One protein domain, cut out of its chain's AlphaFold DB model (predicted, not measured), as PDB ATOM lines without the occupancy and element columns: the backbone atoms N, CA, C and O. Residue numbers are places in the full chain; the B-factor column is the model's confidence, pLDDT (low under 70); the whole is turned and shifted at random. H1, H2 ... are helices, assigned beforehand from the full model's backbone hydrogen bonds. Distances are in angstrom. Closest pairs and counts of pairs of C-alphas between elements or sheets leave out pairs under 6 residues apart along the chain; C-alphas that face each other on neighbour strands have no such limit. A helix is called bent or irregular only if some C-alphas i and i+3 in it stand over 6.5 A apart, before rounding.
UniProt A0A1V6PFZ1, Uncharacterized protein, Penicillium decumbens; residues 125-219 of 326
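AT A GLANCE: This is residues 125 to 219 of the 326 residues of an uncharacterized protein of Penicillium decumbens (UniProt A0A1V6PFZ1). This is a loose rod of helices, with the long bent helix H3 making one half of its length and H5 slanting back from the middle to the other end, where the short helices H1 and H2 sit. The arm H3a lies in the middle, with H4 crossing it and H5 packed steeply on it; the arm H3b runs on to the far end of the rod and touches no helix, and residues 173 to 181 fold back from there to H4. The printed part has 95 residues with five named helices, H1 to H5 in order along the chain, and no named strand; the class is all helix. The whole is loose, with a radius of gyration of the C-alphas of 17.5 A, and spans 58 by 22 by 19 A.

IN THESE COORDINATES: Find C-alpha 125 at (-53.051, 9.002, -28.612), where H1, residues 125 to 132, begins. Next comes H2, residues 141 to 145. H3, residues 148 to 172, was assigned as one helix by its hydrogen bonds but is bent, with C-alphas 160 and 163 6.7 A apart. Its arm H3a, residues 148 to 160, is 17.8 A long and begins at C-alpha 148, at (-47.926, 5.635, -12.571); H3b, residues 163 to 172, is 14.8 A long. H4, residues 182 to 193, measures 16.0 A. H5, residues 196 to 216, measures 30.4 A and ends at C-alpha 216, at (-60.695, 18.282, -22.146).

HOW THE PARTS SIT: Start at H1, which only just touches H2, with 3 pairs of C-alphas within 8 A; the closest are those of Ser 126 and Ile 141, 6.0 A apart. H2 only just touches H5, also with 3 pairs, through residues 206 to 207 of H5 alone; the closest C-alphas are those of Leu 144 and Asn 206, 6.1 A apart. H3a touches H5 at a steep tilt of 50 degrees, opposite ways, with C-alphas 148 and 203 closest at 4.6 A. H3a and H3b stand at a shallow tilt of 28 degrees. H4 touches H3a with residues 187 to 192 alone, about perpendicular at 79 degrees; the closest C-alphas are those of Ser 154 and Trp 188, 4.8 A apart. H4 and H5 meet only through their link. H3b is apart from H4 and from H5. In H1, H2, H3a, H3b, H4 and H5 every O i to N i+4 pair is within hydrogen-bond range.

THE WHOLE: Look for the two C-alphas farthest apart at Glu 131 and Gly 174, 58.4 A. The first and last printed C-alphas, of Ile 125 and Phe 219, are 8.6 A apart. The printed part has no cut and no long link; the links H2 to H3 and H4 to H5 are tight. The mean pLDDT of the printed part is 95.6, and no printed residue is under 70.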
ATOM      1  N   ILE A 125     -52.944   8.405 -29.950       91.88
ATOM      2  CA  ILE A 125     -53.051   9.002 -28.612       91.88
ATOM      3  C   ILE A 125     -51.735   9.624 -28.133       91.88
ATOM      4  O   ILE A 125     -51.766  10.632 -27.437       91.88
ATOM      5  N   SER A 126     -50.589   9.047 -28.506       92.62
ATOM      6  CA  SER A 126     -49.284   9.549 -28.060       92.62
ATOM      7  C   SER A 126     -48.948  10.840 -28.789       92.62
ATOM      8  O   SER A 126     -48.526  11.805 -28.161       92.62
ATOM      9  N   LYS A 127     -49.213  10.871 -30.098       93.81
ATOM     10  CA  LYS A 127     -49.050  12.075 -30.910       93.81
ATOM     11  C   LYS A 127     -50.036  13.172 -30.504       93.81
ATOM     12  O   LYS A 127     -49.644  14.319 -30.340       93.81
ATOM     13  N   HIS A 128     -51.308  12.821 -30.308       94.94
ATOM     14  CA  HIS A 128     -52.330  13.781 -29.891       94.94
ATOM     15  C   HIS A 128     -52.005  14.379 -28.523       94.94
ATOM     16  O   HIS A 128     -52.138  15.583 -28.330       94.94
ATOM     17  N   TRP A 129     -51.510  13.559 -27.588       95.81
ATOM     18  CA  TRP A 129     -50.971  14.035 -26.317       95.81
ATOM     19  C   TRP A 129     -49.826  15.026 -26.529       95.81
ATOM     20  O   TRP A 129     -49.902  16.131 -26.010       95.81
ATOM     21  N   GLU A 130     -48.801  14.666 -27.307       95.56
ATOM     22  CA  GLU A 130     -47.639  15.527 -27.575       95.56
ATOM     23  C   GLU A 130     -48.042  16.904 -28.135       95.56
ATOM     24  O   GLU A 130     -47.440  17.916 -27.787       95.56
ATOM     25  N   GLU A 131     -49.090  16.952 -28.959       95.75
ATOM     26  CA  GLU A 131     -49.587  18.184 -29.579       95.75
ATOM     27  C   GLU A 131     -50.486  19.029 -28.658       95.75
ATOM     28  O   GLU A 131     -50.560  20.246 -28.837       95.75
ATOM     29  N   THR A 132     -51.183  18.415 -27.692       95.94
ATOM     30  CA  THR A 132     -52.278  19.072 -26.944       95.94
ATOM     31  C   THR A 132     -52.109  19.096 -25.427       95.94
ATOM     32  O   THR A 132     -52.891  19.756 -24.741       95.94
ATOM     33  N   HIS A 133     -51.117  18.400 -24.867       93.50
ATOM     34  CA  HIS A 133     -50.907  18.385 -23.423       93.50
ATOM     35  C   HIS A 133     -50.594  19.794 -22.885       93.50
ATOM     36  O   HIS A 133     -50.002  20.642 -23.555       93.50
ATOM     37  N   SER A 134     -50.951  20.053 -21.627       84.12
ATOM     38  CA  SER A 134     -50.603  21.310 -20.961       84.12
ATOM     39  C   SER A 134     -49.137  21.323 -20.494       84.12
ATOM     40  O   SER A 134     -48.552  20.287 -20.163       84.12
ATOM     41  N   GLY A 135     -48.529  22.515 -20.476       70.56
ATOM     42  CA  GLY A 135     -47.071  22.723 -20.430       70.56
ATOM     43  C   GLY A 135     -46.318  22.339 -19.145       70.56
ATOM     44  O   GLY A 135     -45.111  22.546 -19.093       70.56
ATOM     45  N   GLU A 136     -46.979  21.787 -18.122       80.50
ATOM     46  CA  GLU A 136     -46.292  21.208 -16.949       80.50
ATOM     47  C   GLU A 136     -46.070  19.694 -17.066       80.50
ATOM     48  O   GLU A 136     -45.240  19.133 -16.346       80.50
ATOM     49  N   ALA A 137     -46.805  19.017 -17.950       93.12
ATOM     50  CA  ALA A 137     -46.659  17.585 -18.159       93.12
ATOM     51  C   ALA A 137     -45.528  17.285 -19.164       93.12
ATOM     52  O   ALA A 137     -45.281  18.091 -20.065       93.12
ATOM     53  N   PRO A 138     -44.845  16.130 -19.052       95.00
ATOM     54  CA  PRO A 138     -43.915  15.674 -20.079       95.00
ATOM     55  C   PRO A 138     -44.590  15.567 -21.451       95.00
ATOM     56  O   PRO A 138     -45.731  15.105 -21.551       95.00
ATOM     57  N   SER A 139     -43.857  15.920 -22.511       93.50
ATOM     58  CA  SER A 139     -44.373  15.846 -23.883       93.50
ATOM     59  C   SER A 139     -44.636  14.426 -24.357       93.50
ATOM     60  O   SER A 139     -45.524  14.196 -25.169       93.50
ATOM     61  N   ASN A 140     -43.920  13.447 -23.807       94.50
ATOM     62  CA  ASN A 140     -44.206  12.043 -24.033       94.50
ATOM     63  C   ASN A 140     -45.141  11.510 -22.940       94.50
ATOM     64  O   ASN A 140     -44.782  11.463 -21.762       94.50
ATOM     65  N   ILE A 141     -46.318  11.023 -23.340       95.06
ATOM     66  CA  ILE A 141     -47.301  10.418 -22.431       95.06
ATOM     67  C   ILE A 141     -46.724   9.254 -21.612       95.06
ATOM     68  O   ILE A 141     -47.123   9.038 -20.465       95.06
ATOM     69  N   GLN A 142     -45.757   8.508 -22.158       94.62
ATOM     70  CA  GLN A 142     -45.093   7.449 -21.402       94.62
ATOM     71  C   GLN A 142     -44.276   8.014 -20.250       94.62
ATOM     72  O   GLN A 142     -44.302   7.431 -19.177       94.62
ATOM     73  N   ASP A 143     -43.615   9.156 -20.406       95.00
ATOM     74  CA  ASP A 143     -42.829   9.733 -19.311       95.00
ATOM     75  C   ASP A 143     -43.734  10.126 -18.134       95.00
ATOM     76  O   ASP A 143     -43.353   9.967 -16.974       95.00
ATOM     77  N   LEU A 144     -44.978  10.535 -18.419       96.00
ATOM     78  CA  LEU A 144     -45.991  10.780 -17.395       96.00
ATOM     79  C   LEU A 144     -46.531   9.480 -16.765       96.00
ATOM     80  O   LEU A 144     -46.796   9.437 -15.560       96.00
ATOM     81  N   LEU A 145     -46.755   8.428 -17.561       96.62
ATOM     82  CA  LEU A 145     -47.583   7.276 -17.167       96.62
ATOM     83  C   LEU A 145     -46.841   5.942 -16.997       96.62
ATOM     84  O   LEU A 145     -47.457   4.973 -16.551       96.62
ATOM     85  N   ASN A 146     -45.538   5.881 -17.279       95.62
ATOM     86  CA  ASN A 146     -44.751   4.645 -17.323       95.62
ATOM     87  C   ASN A 146     -44.842   3.827 -16.024       95.62
ATOM     88  O   ASN A 146     -45.137   2.635 -16.049       95.62
ATOM     89  N   THR A 147     -44.616   4.457 -14.873       96.56
ATOM     90  CA  THR A 147     -44.705   3.785 -13.564       96.56
ATOM     91  C   THR A 147     -46.007   4.084 -12.834       96.56
ATOM     92  O   THR A 147     -46.354   3.366 -11.901       96.56
ATOM     93  N   THR A 148     -46.766   5.087 -13.280       97.56
ATOM     94  CA  THR A 148     -47.926   5.635 -12.571       97.56
ATOM     95  C   THR A 148     -48.939   4.559 -12.184       97.56
ATOM     96  O   THR A 148     -49.243   4.398 -11.004       97.56
ATOM     97  N   TYR A 149     -49.419   3.754 -13.138       97.06
ATOM     98  CA  TYR A 149     -50.386   2.697 -12.824       97.06
ATOM     99  C   TYR A 149     -49.802   1.628 -11.887       97.06
ATOM    100  O   TYR A 149     -50.454   1.229 -10.922       97.06
ATOM    101  N   ALA A 150     -48.566   1.188 -12.143       96.12
ATOM    102  CA  ALA A 150     -47.900   0.171 -11.335       96.12
ATOM    103  C   ALA A 150     -47.699   0.625  -9.882       96.12
ATOM    104  O   ALA A 150     -47.950  -0.157  -8.965       96.12
ATOM    105  N   THR A 151     -47.295   1.880  -9.667       98.00
ATOM    106  CA  THR A 151     -47.132   2.479  -8.339       98.00
ATOM    107  C   THR A 151     -48.468   2.557  -7.614       98.00
ATOM    108  O   THR A 151     -48.567   2.077  -6.483       98.00
ATOM    109  N   LEU A 152     -49.513   3.070  -8.279       97.62
ATOM    110  CA  LEU A 152     -50.850   3.184  -7.694       97.62
ATOM    111  C   LEU A 152     -51.351   1.838  -7.170       97.62
ATOM    112  O   LEU A 152     -51.731   1.740  -6.007       97.62
ATOM    113  N   VAL A 153     -51.327   0.788  -7.997       96.00
ATOM    114  CA  VAL A 153     -51.851  -0.517  -7.573       96.00
ATOM    115  C   VAL A 153     -50.963  -1.186  -6.529       96.00
ATOM    116  O   VAL A 153     -51.483  -1.784  -5.593       96.00
ATOM    117  N   SER A 154     -49.640  -1.081  -6.651       97.00
ATOM    118  CA  SER A 154     -48.718  -1.821  -5.786       97.00
ATOM    119  C   SER A 154     -48.648  -1.235  -4.380       97.00
ATOM    120  O   SER A 154     -48.728  -1.983  -3.405       97.00
ATOM    121  N   VAL A 155     -48.536   0.091  -4.268       98.12
ATOM    122  CA  VAL A 155     -48.433   0.781  -2.976       98.12
ATOM    123  C   VAL A 155     -49.781   0.768  -2.262       98.12
ATOM    124  O   VAL A 155     -49.861   0.344  -1.109       98.12
ATOM    125  N   TYR A 156     -50.867   1.120  -2.963       97.44
ATOM    126  CA  TYR A 156     -52.195   1.148  -2.352       97.44
ATOM    127  C   TYR A 156     -52.639  -0.226  -1.852       97.44
ATOM    128  O   TYR A 156     -53.155  -0.331  -0.739       97.44
ATOM    129  N   GLN A 157     -52.430  -1.291  -2.639       96.69
ATOM    130  CA  GLN A 157     -52.771  -2.648  -2.203       96.69
ATOM    131  C   GLN A 157     -51.906  -3.099  -1.029       96.69
ATOM    132  O   GLN A 157     -52.420  -3.732  -0.111       96.69
ATOM    133  N   TYR A 158     -50.613  -2.776  -1.013       97.44
ATOM    134  CA  TYR A 158     -49.782  -3.122   0.135       97.44
ATOM    135  C   TYR A 158     -50.307  -2.470   1.422       97.44
ATOM    136  O   TYR A 158     -50.536  -3.160   2.417       97.44
ATOM    137  N   ASN A 159     -50.595  -1.169   1.375       97.62
ATOM    138  CA  ASN A 159     -51.062  -0.418   2.537       97.62
ATOM    139  C   ASN A 159     -52.472  -0.826   2.980       97.62
ATOM    140  O   ASN A 159     -52.724  -1.002   4.169       97.62
ATOM    141  N   SER A 160     -53.387  -1.002   2.025       97.25
ATOM    142  CA  SER A 160     -54.817  -1.190   2.309       97.25
ATOM    143  C   SER A 160     -55.222  -2.653   2.473       97.25
ATOM    144  O   SER A 160     -56.233  -2.938   3.110       97.25
ATOM    145  N   LEU A 161     -54.463  -3.586   1.894       95.88
ATOM    146  CA  LEU A 161     -54.752  -5.020   1.947       95.88
ATOM    147  C   LEU A 161     -53.654  -5.787   2.677       95.88
ATOM    148  O   LEU A 161     -53.949  -6.505   3.630       95.88
ATOM    149  N   ALA A 162     -52.395  -5.660   2.250       95.88
ATOM    150  CA  ALA A 162     -51.336  -6.523   2.764       95.88
ATOM    151  C   ALA A 162     -51.066  -6.275   4.254       95.88
ATOM    152  O   ALA A 162     -51.082  -7.225   5.035       95.88
ATOM    153  N   LEU A 163     -50.859  -5.018   4.664       96.25
ATOM    154  CA  LEU A 163     -50.554  -4.674   6.056       96.25
ATOM    155  C   LEU A 163     -51.652  -5.130   7.041       96.25
ATOM    156  O   LEU A 163     -51.304  -5.869   7.972       96.25
ATOM    157  N   PRO A 164     -52.950  -4.807   6.839       96.88
ATOM    158  CA  PRO A 164     -54.011  -5.312   7.711       96.88
ATOM    159  C   PRO A 164     -54.082  -6.839   7.719       96.88
ATOM    160  O   PRO A 164     -54.208  -7.452   8.777       96.88
ATOM    161  N   PHE A 165     -53.931  -7.474   6.553       96.19
ATOM    162  CA  PHE A 165     -54.065  -8.921   6.455       96.19
ATOM    163  C   PHE A 165     -52.938  -9.667   7.176       96.19
ATOM    164  O   PHE A 165     -53.182 -10.673   7.848       96.19
ATOM    165  N   TYR A 166     -51.707  -9.159   7.101       97.00
ATOM    166  CA  TYR A 166     -50.596  -9.705   7.870       97.00
ATOM    167  C   TYR A 166     -50.812  -9.571   9.375       97.00
ATOM    168  O   TYR A 166     -50.554 -10.533  10.097       97.00
ATOM    169  N   ALA A 167     -51.296  -8.415   9.838       97.44
ATOM    170  CA  ALA A 167     -51.574  -8.185  11.252       97.44
ATOM    171  C   ALA A 167     -52.672  -9.130  11.774       97.44
ATOM    172  O   ALA A 167     -52.491  -9.801  12.793       97.44
ATOM    173  N   ASP A 168     -53.776  -9.256  11.034       97.75
ATOM    174  CA  ASP A 168     -54.897 -10.124  11.398       97.75
ATOM    175  C   ASP A 168     -54.516 -11.605  11.405       97.75
ATOM    176  O   ASP A 168     -54.938 -12.362  12.287       97.75
ATOM    177  N   TYR A 169     -53.708 -12.034  10.433       97.81
ATOM    178  CA  TYR A 169     -53.213 -13.403  10.382       97.81
ATOM    179  C   TYR A 169     -52.258 -13.691  11.542       97.81
ATOM    180  O   TYR A 169     -52.441 -14.697  12.229       97.81
ATOM    181  N   ALA A 170     -51.286 -12.811  11.799       98.06
ATOM    182  CA  ALA A 170     -50.322 -12.951  12.890       98.06
ATOM    183  C   ALA A 170     -51.034 -13.128  14.242       98.06
ATOM    184  O   ALA A 170     -50.793 -14.112  14.945       98.06
ATOM    185  N   LYS A 171     -52.028 -12.274  14.530       98.12
ATOM    186  CA  LYS A 171     -52.839 -12.327  15.758       98.12
ATOM    187  C   LYS A 171     -53.516 -13.683  15.992       98.12
ATOM    188  O   LYS A 171     -53.699 -14.092  17.135       98.12
ATOM    189  N   LYS A 172     -53.917 -14.380  14.926       97.88
ATOM    190  CA  LYS A 172     -54.622 -15.673  15.003       97.88
ATOM    191  C   LYS A 172     -53.696 -16.884  14.922       97.88
ATOM    192  O   LYS A 172     -54.140 -17.996  15.191       97.88
ATOM    193  N   ASN A 173     -52.436 -16.694  14.536       97.88
ATOM    194  CA  ASN A 173     -51.539 -17.788  14.165       97.88
ATOM    195  C   ASN A 173     -50.200 -17.752  14.913       97.88
ATOM    196  O   ASN A 173     -49.210 -18.274  14.402       97.88
ATOM    197  N   GLY A 174     -50.171 -17.163  16.113       96.62
ATOM    198  CA  GLY A 174     -48.970 -17.095  16.950       96.62
ATOM    199  C   GLY A 174     -47.860 -16.286  16.286       96.62
ATOM    200  O   GLY A 174     -46.751 -16.786  16.120       96.62
ATOM    201  N   ASP A 175     -48.209 -15.091  15.808       96.31
ATOM    202  CA  ASP A 175     -47.317 -14.116  15.169       96.31
ATOM    203  C   ASP A 175     -46.642 -14.588  13.872       96.31
ATOM    204  O   ASP A 175     -45.732 -13.947  13.342       96.31
ATOM    205  N   ARG A 176     -47.112 -15.701  13.299       96.44
ATOM    206  CA  ARG A 176     -46.605 -16.208  12.021       96.44
ATOM    207  C   ARG A 176     -46.898 -15.239  10.883       96.44
ATOM    208  O   ARG A 176     -47.978 -14.663  10.783       96.44
ATOM    209  N   ARG A 177     -45.957 -15.162   9.942       93.19
ATOM    210  CA  ARG A 177     -46.141 -14.467   8.669       93.19
ATOM    211  C   ARG A 177     -46.974 -15.321   7.713       93.19
ATOM    212  O   ARG A 177     -46.672 -16.493   7.500       93.19
ATOM    213  N   LEU A 178     -48.001 -14.719   7.120       93.62
ATOM    214  CA  LEU A 178     -48.786 -15.347   6.062       93.62
ATOM    215  C   LEU A 178     -47.946 -15.521   4.787       93.62
ATOM    216  O   LEU A 178     -47.240 -14.600   4.376       93.62
ATOM    217  N   PHE A 179     -48.073 -16.676   4.133       93.88
ATOM    218  CA  PHE A 179     -47.554 -16.877   2.783       93.88
ATOM    219  C   PHE A 179     -48.441 -16.160   1.757       93.88
ATOM    220  O   PHE A 179     -49.649 -16.391   1.707       93.88
ATOM    221  N   ILE A 180     -47.835 -15.325   0.914       93.88
ATOM    222  CA  ILE A 180     -48.506 -14.641  -0.195       93.88
ATOM    223  C   ILE A 180     -48.036 -15.252  -1.507       93.88
ATOM    224  O   ILE A 180     -46.862 -15.592  -1.659       93.88
ATOM    225  N   ASN A 181     -48.955 -15.367  -2.465       92.38
ATOM    226  CA  ASN A 181     -48.610 -15.781  -3.817       92.38
ATOM    227  C   ASN A 181     -47.438 -14.919  -4.357       92.38
ATOM    228  O   ASN A 181     -47.486 -13.693  -4.220       92.38
ATOM    229  N   PRO A 182     -46.409 -15.522  -4.985       91.88
ATOM    230  CA  PRO A 182     -45.223 -14.789  -5.427       91.88
ATOM    231  C   PRO A 182     -45.500 -13.583  -6.336       91.88
ATOM    232  O   PRO A 182     -44.774 -12.598  -6.254       91.88
ATOM    233  N   GLY A 183     -46.546 -13.620  -7.172       90.81
ATOM    234  CA  GLY A 183     -46.880 -12.521  -8.088       90.81
ATOM    235  C   GLY A 183     -47.280 -11.231  -7.358       90.81
ATOM    236  O   GLY A 183     -46.583 -10.223  -7.483       90.81
ATOM    237  N   PRO A 184     -48.368 -11.237  -6.564       91.88
ATOM    238  CA  PRO A 184     -48.736 -10.099  -5.722       91.88
ATOM    239  C   PRO A 184     -47.612  -9.654  -4.782       91.88
ATOM    240  O   PRO A 184     -47.371  -8.456  -4.668       91.88
ATOM    241  N   LEU A 185     -46.886 -10.602  -4.170       93.88
ATOM    242  CA  LEU A 185     -45.765 -10.277  -3.287       93.88
ATOM    243  C   LEU A 185     -44.685  -9.475  -4.024       93.88
ATOM    244  O   LEU A 185     -44.277  -8.429  -3.531       93.88
ATOM    245  N   ALA A 186     -44.276  -9.911  -5.219       93.94
ATOM    246  CA  ALA A 186     -43.278  -9.208  -6.024       93.94
ATOM    247  C   ALA A 186     -43.724  -7.787  -6.403       93.94
ATOM    248  O   ALA A 186     -42.920  -6.859  -6.353       93.94
ATOM    249  N   ARG A 187     -45.004  -7.595  -6.744       94.44
ATOM    250  CA  ARG A 187     -45.550  -6.268  -7.073       94.44
ATOM    251  C   ARG A 187     -45.548  -5.337  -5.868       94.44
ATOM    252  O   ARG A 187     -45.095  -4.204  -5.981       94.44
ATOM    253  N   TRP A 188     -46.009  -5.818  -4.716       95.50
ATOM    254  CA  TRP A 188     -46.001  -5.028  -3.487       95.50
ATOM    255  C   TRP A 188     -44.585  -4.652  -3.069       95.50
ATOM    256  O   TRP A 188     -44.340  -3.477  -2.818       95.50
ATOM    257  N   THR A 189     -43.654  -5.611  -3.069       95.50
ATOM    258  CA  THR A 189     -42.236  -5.356  -2.785       95.50
ATOM    259  C   THR A 189     -41.678  -4.293  -3.723       95.50
ATOM    260  O   THR A 189     -41.138  -3.300  -3.245       95.50
ATOM    261  N   TRP A 190     -41.904  -4.428  -5.034       97.06
ATOM    262  CA  TRP A 190     -41.487  -3.418  -6.004       97.06
ATOM    263  C   TRP A 190     -42.056  -2.033  -5.665       97.06
ATOM    264  O   TRP A 190     -41.304  -1.067  -5.641       97.06
ATOM    265  N   GLY A 191     -43.347  -1.920  -5.337       97.19
ATOM    266  CA  GLY A 191     -43.955  -0.634  -4.971       97.19
ATOM    267  C   GLY A 191     -43.313   0.014  -3.739       97.19
ATOM    268  O   GLY A 191     -43.073   1.218  -3.733       97.19
ATOM    269  N   GLN A 192     -42.988  -0.785  -2.717       97.44
ATOM    270  CA  GLN A 192     -42.313  -0.294  -1.510       97.44
ATOM    271  C   GLN A 192     -40.861   0.121  -1.783       97.44
ATOM    272  O   GLN A 192     -40.407   1.147  -1.285       97.44
ATOM    273  N   GLU A 193     -40.142  -0.637  -2.610       97.56
ATOM    274  CA  GLU A 193     -38.753  -0.343  -2.984       97.56
ATOM    275  C   GLU A 193     -38.632   0.839  -3.962       97.56
ATOM    276  O   GLU A 193     -37.579   1.467  -4.041       97.56
ATOM    277  N   ASN A 194     -39.705   1.182  -4.683       96.88
ATOM    278  CA  ASN A 194     -39.724   2.235  -5.703       96.88
ATOM    279  C   ASN A 194     -40.484   3.485  -5.228       96.88
ATOM    280  O   ASN A 194     -41.302   4.056  -5.947       96.88
ATOM    281  N   GLY A 195     -40.179   3.919  -4.004       96.69
ATOM    282  CA  GLY A 195     -40.594   5.214  -3.456       96.69
ATOM    283  C   GLY A 195     -41.867   5.203  -2.611       96.69
ATOM    284  O   GLY A 195     -42.198   6.246  -2.047       96.69
ATOM    285  N   GLY A 196     -42.549   4.057  -2.480       97.94
ATOM    286  CA  GLY A 196     -43.657   3.865  -1.540       97.94
ATOM    287  C   GLY A 196     -44.705   4.979  -1.608       97.94
ATOM    288  O   GLY A 196     -45.130   5.383  -2.692       97.94
ATOM    289  N   ASP A 197     -45.098   5.498  -0.448       98.12
ATOM    290  CA  ASP A 197     -46.142   6.524  -0.331       98.12
ATOM    291  C   ASP A 197     -45.793   7.829  -1.067       98.12
ATOM    292  O   ASP A 197     -46.649   8.416  -1.724       98.12
ATOM    293  N   ALA A 198     -44.523   8.246  -1.065       98.19
ATOM    294  CA  ALA A 198     -44.105   9.453  -1.782       98.19
ATOM    295  C   ALA A 198     -44.271   9.301  -3.306       98.19
ATOM    296  O   ALA A 198     -44.715  10.222  -3.993       98.19
ATOM    297  N   ALA A 199     -43.949   8.122  -3.847       98.00
ATOM    298  CA  ALA A 199     -44.193   7.824  -5.255       98.00
ATOM    299  C   ALA A 199     -45.691   7.688  -5.560       98.00
ATOM    300  O   ALA A 199     -46.126   8.041  -6.659       98.00
ATOM    301  N   TYR A 200     -46.488   7.201  -4.606       98.38
ATOM    302  CA  TYR A 200     -47.939   7.108  -4.740       98.38
ATOM    303  C   TYR A 200     -48.593   8.486  -4.901       98.38
ATOM    304  O   TYR A 200     -49.424   8.656  -5.795       98.38
ATOM    305  N   ASP A 201     -48.165   9.486  -4.130       98.31
ATOM    306  CA  ASP A 201     -48.674  10.859  -4.250       98.31
ATOM    307  C   ASP A 201     -48.354  11.478  -5.621       98.31
ATOM    308  O   ASP A 201     -49.215  12.095  -6.257       98.31
ATOM    309  N   ILE A 202     -47.139  11.251  -6.134       97.62
ATOM    310  CA  ILE A 202     -46.753  11.665  -7.493       97.62
ATOM    311  C   ILE A 202     -47.613  10.944  -8.536       97.62
ATOM    312  O   ILE A 202     -48.119  11.568  -9.469       97.62
ATOM    313  N   ALA A 203     -47.822   9.638  -8.371       98.06
ATOM    314  CA  ALA A 203     -48.630   8.853  -9.291       98.06
ATOM    315  C   ALA A 203     -50.102   9.306  -9.300       98.06
ATOM    316  O   ALA A 203     -50.733   9.333 -10.358       98.06
ATOM    317  N   LEU A 204     -50.650   9.729  -8.157       97.94
ATOM    318  CA  LEU A 204     -51.973  10.350  -8.099       97.94
ATOM    319  C   LEU A 204     -52.012  11.670  -8.871       97.94
ATOM    320  O   LEU A 204     -52.938  11.873  -9.653       97.94
ATOM    321  N   LYS A 205     -50.999  12.536  -8.719       97.31
ATOM    322  CA  LYS A 205     -50.904  13.773  -9.510       97.31
ATOM    323  C   LYS A 205     -50.853  13.469 -11.010       97.31
ATOM    324  O   LYS A 205     -51.631  14.039 -11.769       97.31
ATOM    325  N   ASN A 206     -50.001  12.534 -11.434       97.56
ATOM    326  CA  ASN A 206     -49.864  12.152 -12.842       97.56
ATOM    327  C   ASN A 206     -51.158  11.555 -13.412       97.56
ATOM    328  O   ASN A 206     -51.534  11.858 -14.543       97.56
ATOM    329  N   LYS A 207     -51.869  10.744 -12.617       97.69
ATOM    330  CA  LYS A 207     -53.196  10.237 -12.977       97.69
ATOM    331  C   LYS A 207     -54.181  11.379 -13.219       97.69
ATOM    332  O   LYS A 207     -54.886  11.347 -14.222       97.69
ATOM    333  N   THR A 208     -54.225  12.362 -12.322       97.31
ATOM    334  CA  THR A 208     -55.115  13.524 -12.447       97.31
ATOM    335  C   THR A 208     -54.799  14.334 -13.700       97.31
ATOM    336  O   THR A 208     -55.713  14.628 -14.456       97.31
ATOM    337  N   ILE A 209     -53.519  14.592 -13.989       97.44
ATOM    338  CA  ILE A 209     -53.102  15.290 -15.217       97.44
ATOM    339  C   ILE A 209     -53.627  14.562 -16.465       97.44
ATOM    340  O   ILE A 209     -54.234  15.188 -17.331       97.44
ATOM    341  N   PHE A 210     -53.432  13.241 -16.558       97.56
ATOM    342  CA  PHE A 210     -53.926  12.475 -17.707       97.56
ATOM    343  C   PHE A 210     -55.454  12.453 -17.785       97.56
ATOM    344  O   PHE A 210     -56.012  12.576 -18.872       97.56
ATOM    345  N   LYS A 211     -56.131  12.291 -16.645       97.50
ATOM    346  CA  LYS A 211     -57.590  12.331 -16.579       97.50
ATOM    347  C   LYS A 211     -58.119  13.659 -17.120       97.50
ATOM    348  O   LYS A 211     -59.035  13.651 -17.935       97.50
ATOM    349  N   ASP A 212     -57.584  14.771 -16.634       96.69
ATOM    350  CA  ASP A 212     -58.093  16.093 -16.980       96.69
ATOM    351  C   ASP A 212     -57.856  16.383 -18.464       96.69
ATOM    352  O   ASP A 212     -58.778  16.828 -19.140       96.69
ATOM    353  N   TRP A 213     -56.690  15.999 -19.001       97.38
ATOM    354  CA  TRP A 213     -56.445  16.022 -20.444       97.38
ATOM    355  C   TRP A 213     -57.435  15.147 -21.220       97.38
ATOM    356  O   TRP A 213     -57.992  15.599 -22.212       97.38
ATOM    357  N   TRP A 214     -57.695  13.910 -20.774       97.25
ATOM    358  CA  TRP A 214     -58.619  12.996 -21.455       97.25
ATOM    359  C   TRP A 214     -60.032  13.583 -21.576       97.25
ATOM    360  O   TRP A 214     -60.695  13.369 -22.589       97.25
ATOM    361  N   GLU A 215     -60.483  14.312 -20.555       96.56
ATOM    362  CA  GLU A 215     -61.806  14.944 -20.499       96.56
ATOM    363  C   GLU A 215     -61.879  16.304 -21.220       96.56
ATOM    364  O   GLU A 215     -62.989  16.737 -21.538       96.56
ATOM    365  N   SER A 216     -60.746  16.974 -21.474       95.50
ATOM    366  CA  SER A 216     -60.695  18.282 -22.146       95.50
ATOM    367  C   SER A 216     -60.306  18.191 -23.620       95.50
ATOM    368  O   SER A 216     -61.117  18.482 -24.494       95.50
ATOM    369  N   ASP A 217     -59.065  17.799 -23.887       95.69
ATOM    370  CA  ASP A 217     -58.442  17.849 -25.208       95.69
ATOM    371  C   ASP A 217     -58.273  16.449 -25.797       95.69
ATOM    372  O   ASP A 217     -58.099  16.308 -27.002       95.69
ATOM    373  N   GLY A 218     -58.344  15.407 -24.967       95.31
ATOM    374  CA  GLY A 218     -58.310  14.008 -25.371       95.31
ATOM    375  C   GLY A 218     -59.638  13.510 -25.949       95.31
ATOM    376  O   GLY A 218     -60.468  14.264 -26.444       95.31
ATOM    377  N   PHE A 219     -59.846  12.192 -25.909       95.88
ATOM    378  CA  PHE A 219     -60.983  11.545 -26.584       95.88
ATOM    379  C   PHE A 219     -62.173  11.239 -25.661       95.88
ATOM    380  O   PHE A 219     -63.116  10.561 -26.066       95.88
TER     381      PHE A 219